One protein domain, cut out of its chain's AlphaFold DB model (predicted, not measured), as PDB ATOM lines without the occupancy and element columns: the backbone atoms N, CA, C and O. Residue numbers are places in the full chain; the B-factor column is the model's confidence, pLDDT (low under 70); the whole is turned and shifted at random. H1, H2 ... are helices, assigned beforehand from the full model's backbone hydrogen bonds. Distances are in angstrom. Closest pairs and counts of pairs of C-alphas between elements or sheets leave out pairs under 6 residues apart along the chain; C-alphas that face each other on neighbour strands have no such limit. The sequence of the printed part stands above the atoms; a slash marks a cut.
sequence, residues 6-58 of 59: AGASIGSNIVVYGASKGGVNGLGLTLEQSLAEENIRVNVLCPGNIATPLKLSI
ATOM      1  N   ALA A   6     150.398 157.048 156.068       82.81
ATOM      2  CA  ALA A   6     149.148 157.800 155.921       82.81
ATOM      3  C   ALA A   6     147.958 157.189 156.693       82.81
ATOM      4  O   ALA A   6     146.981 157.882 156.955       82.81
ATOM      5  N   GLY A   7     148.031 155.902 157.055       78.94
ATOM      6  CA  GLY A   7     147.045 155.222 157.904       78.94
ATOM      7  C   GLY A   7     147.482 155.075 159.365       78.94
ATOM      8  O   GLY A   7     146.769 154.445 160.136       78.94
ATOM      9  N   ALA A   8     148.653 155.611 159.737       78.62
ATOM     10  CA  ALA A   8     149.251 155.432 161.061       78.62
ATOM     11  C   ALA A   8     149.579 156.756 161.773       78.62
ATOM     12  O   ALA A   8     149.291 156.881 162.957       78.62
ATOM     13  N   SER A   9     150.181 157.733 161.081       76.00
ATOM     14  CA  SER A   9     150.745 158.933 161.727       76.00
ATOM     15  C   SER A   9     150.555 160.253 160.971       76.00
ATOM     16  O   SER A   9     150.552 161.298 161.609       76.00
ATOM     17  N   ILE A  10     150.389 160.238 159.642       78.44
ATOM     18  CA  ILE A  10     150.356 161.469 158.817       78.44
ATOM     19  C   ILE A  10     148.928 161.839 158.371       78.44
ATOM     20  O   ILE A  10     148.647 162.992 158.062       78.44
ATOM     21  N   GLY A  11     148.007 160.872 158.366       74.25
ATOM     22  CA  GLY A  11     146.683 161.034 157.766       74.25
ATOM     23  C   GLY A  11     146.723 160.947 156.236       74.25
ATOM     24  O   GLY A  11     147.756 161.134 155.592       74.25
ATOM     25  N   SER A  12     145.583 160.601 155.642       83.50
ATOM     26  CA  SER A  12     145.418 160.439 154.196       83.50
ATOM     27  C   SER A  12     144.302 161.351 153.709       83.50
ATOM     28  O   SER A  12     143.199 161.303 154.248       83.50
ATOM     29  N   ASN A  13     144.543 162.090 152.625       84.56
ATOM     30  CA  ASN A  13     143.484 162.833 151.927       84.56
ATOM     31  C   ASN A  13     142.480 161.900 151.223       84.56
ATOM     32  O   ASN A  13     141.416 162.331 150.790       84.56
ATOM     33  N   ILE A  14     142.803 160.607 151.121       90.19
ATOM     34  CA  ILE A  14     141.911 159.556 150.637       90.19
ATOM     35  C   ILE A  14     141.447 158.756 151.858       90.19
ATOM     36  O   ILE A  14     142.186 157.897 152.351       90.19
ATOM     37  N   VAL A  15     140.235 159.041 152.346       91.81
ATOM     38  CA  VAL A  15     139.684 158.480 153.597       91.81
ATOM     39  C   VAL A  15     139.702 156.951 153.585       91.81
ATOM     40  O   VAL A  15     140.220 156.331 154.510       91.81
ATOM     41  N   VAL A  16     139.217 156.341 152.499       94.06
ATOM     42  CA  VAL A  16     139.174 154.877 152.359       94.06
ATOM     43  C   VAL A  16     140.569 154.253 152.391       94.06
ATOM     44  O   VAL A  16     140.769 153.248 153.059       94.06
ATOM     45  N   TYR A  17     141.567 154.883 151.763       91.69
ATOM     46  CA  TYR A  17     142.948 154.396 151.787       91.69
ATOM     47  C   TYR A  17     143.556 154.494 153.189       91.69
ATOM     48  O   TYR A  17     144.195 153.545 153.646       91.69
ATOM     49  N   GLY A  18     143.334 155.617 153.882       92.50
ATOM     50  CA  GLY A  18     143.783 155.815 155.260       92.50
ATOM     51  C   GLY A  18     143.185 154.771 156.203       92.50
ATOM     52  O   GLY A  18     143.930 154.100 156.915       92.50
ATOM     53  N   ALA A  19     141.868 154.563 156.132       94.12
ATOM     54  CA  ALA A  19     141.163 153.556 156.921       94.12
ATOM     55  C   ALA A  19     141.657 152.135 156.611       94.12
ATOM     56  O   ALA A  19     142.045 151.406 157.525       94.12
ATOM     57  N   SER A  20     141.724 151.750 155.331       95.31
ATOM     58  CA  SER A  20     142.192 150.417 154.936       95.31
ATOM     59  C   SER A  20     143.634 150.161 155.373       95.31
ATOM     60  O   SER A  20     143.933 149.075 155.863       95.31
ATOM     61  N   LYS A  21     144.541 151.138 155.233       94.56
ATOM     62  CA  LYS A  21     145.947 150.966 155.631       94.56
ATOM     63  C   LYS A  21     146.175 151.063 157.139       94.56
ATOM     64  O   LYS A  21     147.087 150.395 157.617       94.56
ATOM     65  N   GLY A  22     145.352 151.807 157.875       94.50
ATOM     66  CA  GLY A  22     145.331 151.768 159.340       94.50
ATOM     67  C   GLY A  22     144.804 150.434 159.874       94.50
ATOM     68  O   GLY A  22     145.384 149.862 160.795       94.50
ATOM     69  N   GLY A  23     143.782 149.866 159.224       95.50
ATOM     70  CA  GLY A  23     143.229 148.550 159.565       95.50
ATOM     71  C   GLY A  23     144.251 147.410 159.491       95.50
ATOM     72  O   GLY A  23     144.199 146.490 160.302       95.50
ATOM     73  N   VAL A  24     145.240 147.497 158.591       96.62
ATOM     74  CA  VAL A  24     146.337 146.513 158.501       96.62
ATOM     75  C   VAL A  24     147.178 146.462 159.785       96.62
ATOM     76  O   VAL A  24     147.653 145.386 160.148       96.62
ATOM     77  N   ASN A  25     147.345 147.584 160.495       95.06
ATOM     78  CA  ASN A  25     148.061 147.592 161.776       95.06
ATOM     79  C   ASN A  25     147.273 146.836 162.850       95.06
ATOM     80  O   ASN A  25     147.839 145.981 163.522       95.06
ATOM     81  N   GLY A  26     145.969 147.111 162.966       95.75
ATOM     82  CA  GLY A  26     145.088 146.395 163.893       95.75
ATOM     83  C   GLY A  26     145.053 144.895 163.604       95.75
ATOM     84  O   GLY A  26     145.240 144.090 164.510       95.75
ATOM     85  N   LEU A  27     144.933 144.522 162.326       96.94
ATOM     86  CA  LEU A  27     144.996 143.126 161.895       96.94
ATOM     87  C   LEU A  27     146.318 142.460 162.305       96.94
ATOM     88  O   LEU A  27     146.314 141.320 162.756       96.94
ATOM     89  N   GLY A  28     147.444 143.166 162.178       97.19
ATOM     90  CA  GLY A  28     148.741 142.660 162.623       97.19
ATOM     91  C   GLY A  28     148.839 142.408 164.108       97.19
ATOM     92  O   GLY A  28     149.349 141.358 164.484       97.19
ATOM     93  N   LEU A  29     148.313 143.318 164.922       96.31
ATOM     94  CA  LEU A  29     148.281 143.157 166.372       96.31
ATOM     95  C   LEU A  29     147.423 141.954 166.783       96.31
ATOM     96  O   LEU A  29     147.865 141.128 167.573       96.31
ATOM     97  N   THR A  30     146.226 141.808 166.209       97.69
ATOM     98  CA  THR A  30     145.348 140.671 166.534       97.69
ATOM     99  C   THR A  30     145.928 139.338 166.055       97.69
ATOM    100  O   THR A  30     145.856 138.344 166.774       97.69
ATOM    101  N   LEU A  31     146.518 139.296 164.855       97.75
ATOM    102  CA  LEU A  31     147.115 138.068 164.322       97.75
ATOM    103  C   LEU A  31     148.375 137.649 165.079       97.75
ATOM    104  O   LEU A  31     148.590 136.457 165.261       97.75
ATOM    105  N   GLU A  32     149.203 138.603 165.506       97.62
ATOM    106  CA  GLU A  32     150.391 138.314 166.311       97.62
ATOM    107  C   GLU A  32     150.013 137.592 167.607       97.62
ATOM    108  O   GLU A  32     150.546 136.522 167.882       97.62
ATOM    109  N   GLN A  33     149.013 138.108 168.325       97.00
ATOM    110  CA  GLN A  33     148.493 137.470 169.534       97.00
ATOM    111  C   GLN A  33     147.904 136.083 169.257       97.00
ATOM    112  O   GLN A  33     148.171 135.144 170.001       97.00
ATOM    113  N   SER A  34     147.123 135.940 168.183       98.00
ATOM    114  CA  SER A  34     146.458 134.672 167.858       98.00
ATOM    115  C   SER A  34     147.421 133.557 167.452       98.00
ATOM    116  O   SER A  34     147.063 132.392 167.581       98.00
ATOM    117  N   LEU A  35     148.595 133.894 166.916       97.94
ATOM    118  CA  LEU A  35     149.552 132.927 166.371       97.94
ATOM    119  C   LEU A  35     150.784 132.735 167.272       97.94
ATOM    120  O   LEU A  35     151.705 131.990 166.925       97.94
ATOM    121  N   ALA A  36     150.804 133.393 168.434       97.44
ATOM    122  CA  ALA A  36     151.925 133.359 169.365       97.44
ATOM    123  C   ALA A  36     152.201 131.945 169.907       97.44
ATOM    124  O   ALA A  36     153.363 131.548 169.997       97.44
ATOM    125  N   GLU A  37     151.158 131.164 170.214       97.88
ATOM    126  CA  GLU A  37     151.296 129.786 170.721       97.88
ATOM    127  C   GLU A  37     151.913 128.834 169.687       97.88
ATOM    128  O   GLU A  37     152.610 127.886 170.044       97.88
ATOM    129  N   GLU A  38     151.728 129.127 168.398       98.38
ATOM    130  CA  GLU A  38     152.327 128.377 167.290       98.38
ATOM    131  C   GLU A  38     153.765 128.829 166.980       98.38
ATOM    132  O   GLU A  38     154.384 128.343 166.034       98.38
ATOM    133  N   ASN A  39     154.322 129.755 167.771       97.00
ATOM    134  CA  ASN A  39     155.638 130.359 167.557       97.00
ATOM    135  C   ASN A  39     155.767 131.039 166.175       97.00
ATOM    136  O   ASN A  39     156.834 131.048 165.553       97.00
ATOM    137  N   ILE A  40     154.669 131.624 165.680       98.19
ATOM    138  CA  ILE A  40     154.626 132.339 164.401       98.19
ATOM    139  C   ILE A  40     154.671 133.847 164.659       98.19
ATOM    140  O   ILE A  40     153.826 134.426 165.335       98.19
ATOM    141  N   ARG A  41     155.653 134.518 164.052       97.56
ATOM    142  CA  ARG A  41     155.819 135.974 164.143       97.56
ATOM    143  C   ARG A  41     155.044 136.705 163.053       97.56
ATOM    144  O   ARG A  41     155.239 136.444 161.865       97.56
ATOM    145  N   VAL A  42     154.312 137.746 163.435       97.62
ATOM    146  CA  VAL A  42     153.635 138.654 162.500       97.62
ATOM    147  C   VAL A  42     154.313 140.023 162.523       97.62
ATOM    148  O   VAL A  42     154.641 140.555 163.574       97.62
ATOM    149  N   ASN A  43     154.567 140.594 161.342       96.56
ATOM    150  CA  ASN A  43     155.205 141.905 161.204       96.56
ATOM    151  C   ASN A  43     154.389 142.800 160.271       96.56
ATOM    152  O   ASN A  43     153.880 142.342 159.239       96.56
ATOM    153  N   VAL A  44     154.316 144.086 160.602       96.44
ATOM    154  CA  VAL A  44     153.677 145.112 159.773       96.44
ATOM    155  C   VAL A  44     154.687 146.207 159.470       96.44
ATOM    156  O   VAL A  44     155.310 146.743 160.379       96.44
ATOM    157  N   LEU A  45     154.863 146.531 158.188       95.00
ATOM    158  CA  LEU A  45     155.703 147.646 157.756       95.00
ATOM    159  C   LEU A  45     154.822 148.800 157.280       95.00
ATOM    160  O   LEU A  45     153.840 148.574 156.569       95.00
ATOM    161  N   CYS A  46     155.219 150.028 157.614       93.56
ATOM    162  CA  CYS A  46     154.556 151.269 157.208       93.56
ATOM    163  C   CYS A  46     155.466 152.084 156.274       93.56
ATOM    164  O   CYS A  46     156.199 152.951 156.749       93.56
ATOM    165  N   PRO A  47     155.441 151.834 154.954       91.88
ATOM    166  CA  PRO A  47     156.185 152.649 154.005       91.88
ATOM    167  C   PRO A  47     155.757 154.120 154.035       91.88
ATOM    168  O   PRO A  47     154.573 154.438 154.197       91.88
ATOM    169  N   GLY A  48     156.736 155.002 153.836       88.31
ATOM    170  CA  GLY A  48     156.522 156.405 153.489       88.31
ATOM    171  C   GLY A  48     156.444 156.600 151.972       88.31
ATOM    172  O   GLY A  48     156.035 155.707 151.228       88.31
ATOM    173  N   ASN A  49     156.865 157.767 151.486       87.81
ATOM    174  CA  ASN A  49     156.944 158.010 150.049       87.81
ATOM    175  C   ASN A  49     158.050 157.151 149.418       87.81
ATOM    176  O   ASN A  49     159.223 157.318 149.735       87.81
ATOM    177  N   ILE A  50     157.670 156.279 148.484       91.00
ATOM    178  CA  ILE A  50     158.594 155.492 147.661       91.00
ATOM    179  C   ILE A  50     158.383 155.886 146.199       91.00
ATOM    180  O   ILE A  50     157.242 155.988 145.742       91.00
ATOM    181  N   ALA A  51     159.481 156.111 145.474       93.19
ATOM    182  CA  ALA A  51     159.470 156.413 144.046       93.19
ATOM    183  C   ALA A  51     159.136 155.148 143.238       93.19
ATOM    184  O   ALA A  51     160.014 154.431 142.768       93.19
ATOM    185  N   THR A  52     157.844 154.851 143.120       92.88
ATOM    186  CA  THR A  52     157.317 153.797 142.247       92.88
ATOM    187  C   THR A  52     156.660 154.426 141.021       92.88
ATOM    188  O   THR A  52     156.138 155.537 141.141       92.88
ATOM    189  N   PRO A  53     156.597 153.736 139.865       95.50
ATOM    190  CA  PRO A  53     155.903 154.260 138.689       95.50
ATOM    191  C   PRO A  53     154.479 154.738 139.009       95.50
ATOM    192  O   PRO A  53     154.124 155.855 138.670       95.50
ATOM    193  N   LEU A  54     153.716 153.963 139.792       89.75
ATOM    194  CA  LEU A  54     152.365 154.331 140.231       89.75
ATOM    195  C   LEU A  54     152.315 155.669 140.985       89.75
ATOM    196  O   LEU A  54     151.411 156.466 140.753       89.75
ATOM    197  N   LYS A  55     153.262 155.915 141.901       86.19
ATOM    198  CA  LYS A  55     153.312 157.173 142.659       86.19
ATOM    199  C   LYS A  55     153.782 158.337 141.786       86.19
ATOM    200  O   LYS A  55     153.327 159.455 141.997       86.19
ATOM    201  N   LEU A  56     154.681 158.080 140.840       89.62
ATOM    202  CA  LEU A  56     155.214 159.094 139.932       89.62
ATOM    203  C   LEU A  56     154.225 159.477 138.818       89.62
ATOM    204  O   LEU A  56     154.322 160.575 138.297       89.62
ATOM    205  N   SER A  57     153.267 158.616 138.464       85.81
ATOM    206  CA  SER A  57     152.256 158.908 137.433       85.81
ATOM    207  C   SER A  57     151.092 159.792 137.900       85.81
ATOM    208  O   SER A  57     150.242 160.136 137.084       85.81
ATOM    209  N   ILE A  58     151.004 160.108 139.195       77.12
ATOM    210  CA  ILE A  58     149.909 160.901 139.791       77.12
ATOM    211  C   ILE A  58     150.374 162.252 140.357       77.12
ATOM    212  O   ILE A  58     149.611 162.921 141.055       77.12
TER     213      ILE A  58
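What this domain is: This is residues 6 to 58 of the 59 residues of an uncharacterized protein of Dehalococcoidia bacterium (UniProt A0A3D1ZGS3). One long helix, H1, has a long link that turns at its far end and folds back beside it; residues 50 to 58, with the short helix H2 among them, stick out past the start of H1. Before H1 come residues 6 to 14, a stretch with no named element, of which residues 8 to 14 are neither helix nor strand. The printed part has 53 residues, with H1 and then H2 along the chain and no named strand; the class is all helix, with 25 residues, under half, in named elements. The whole is loose, with a radius of gyration of the C-alphas of 14.1 A and spans of 44 by 21 by 15 A.

How they stand to each other: H1, residues 15 to 35, and H2, residues 53 to 56, are apart. A long link of 17 residues, 36 to 52, joins them. Residues 50 to 58, of which 53 to 56 belong to H2, stand free. In H1, 15 of 17 O i to N i+4 pairs are within hydrogen-bond range; H2 is too short for such a pair, and its one O i to N i+3 pair is within range.

Where its parts are: H1 runs 30.2 A from C-alpha 15 at (139.684, 158.480, 153.597) to C-alpha 35 at (149.552, 132.927, 166.371). H2 measures 5.0 A and ends with C-alpha 56 at (155.214, 159.094, 139.932).

The domain as a whole: The C-alphas farthest apart, those of Glu 37 and Ser 57, are 44.2 A apart. The printed part has no cut, and no printed residue is under 70 in pLDDT.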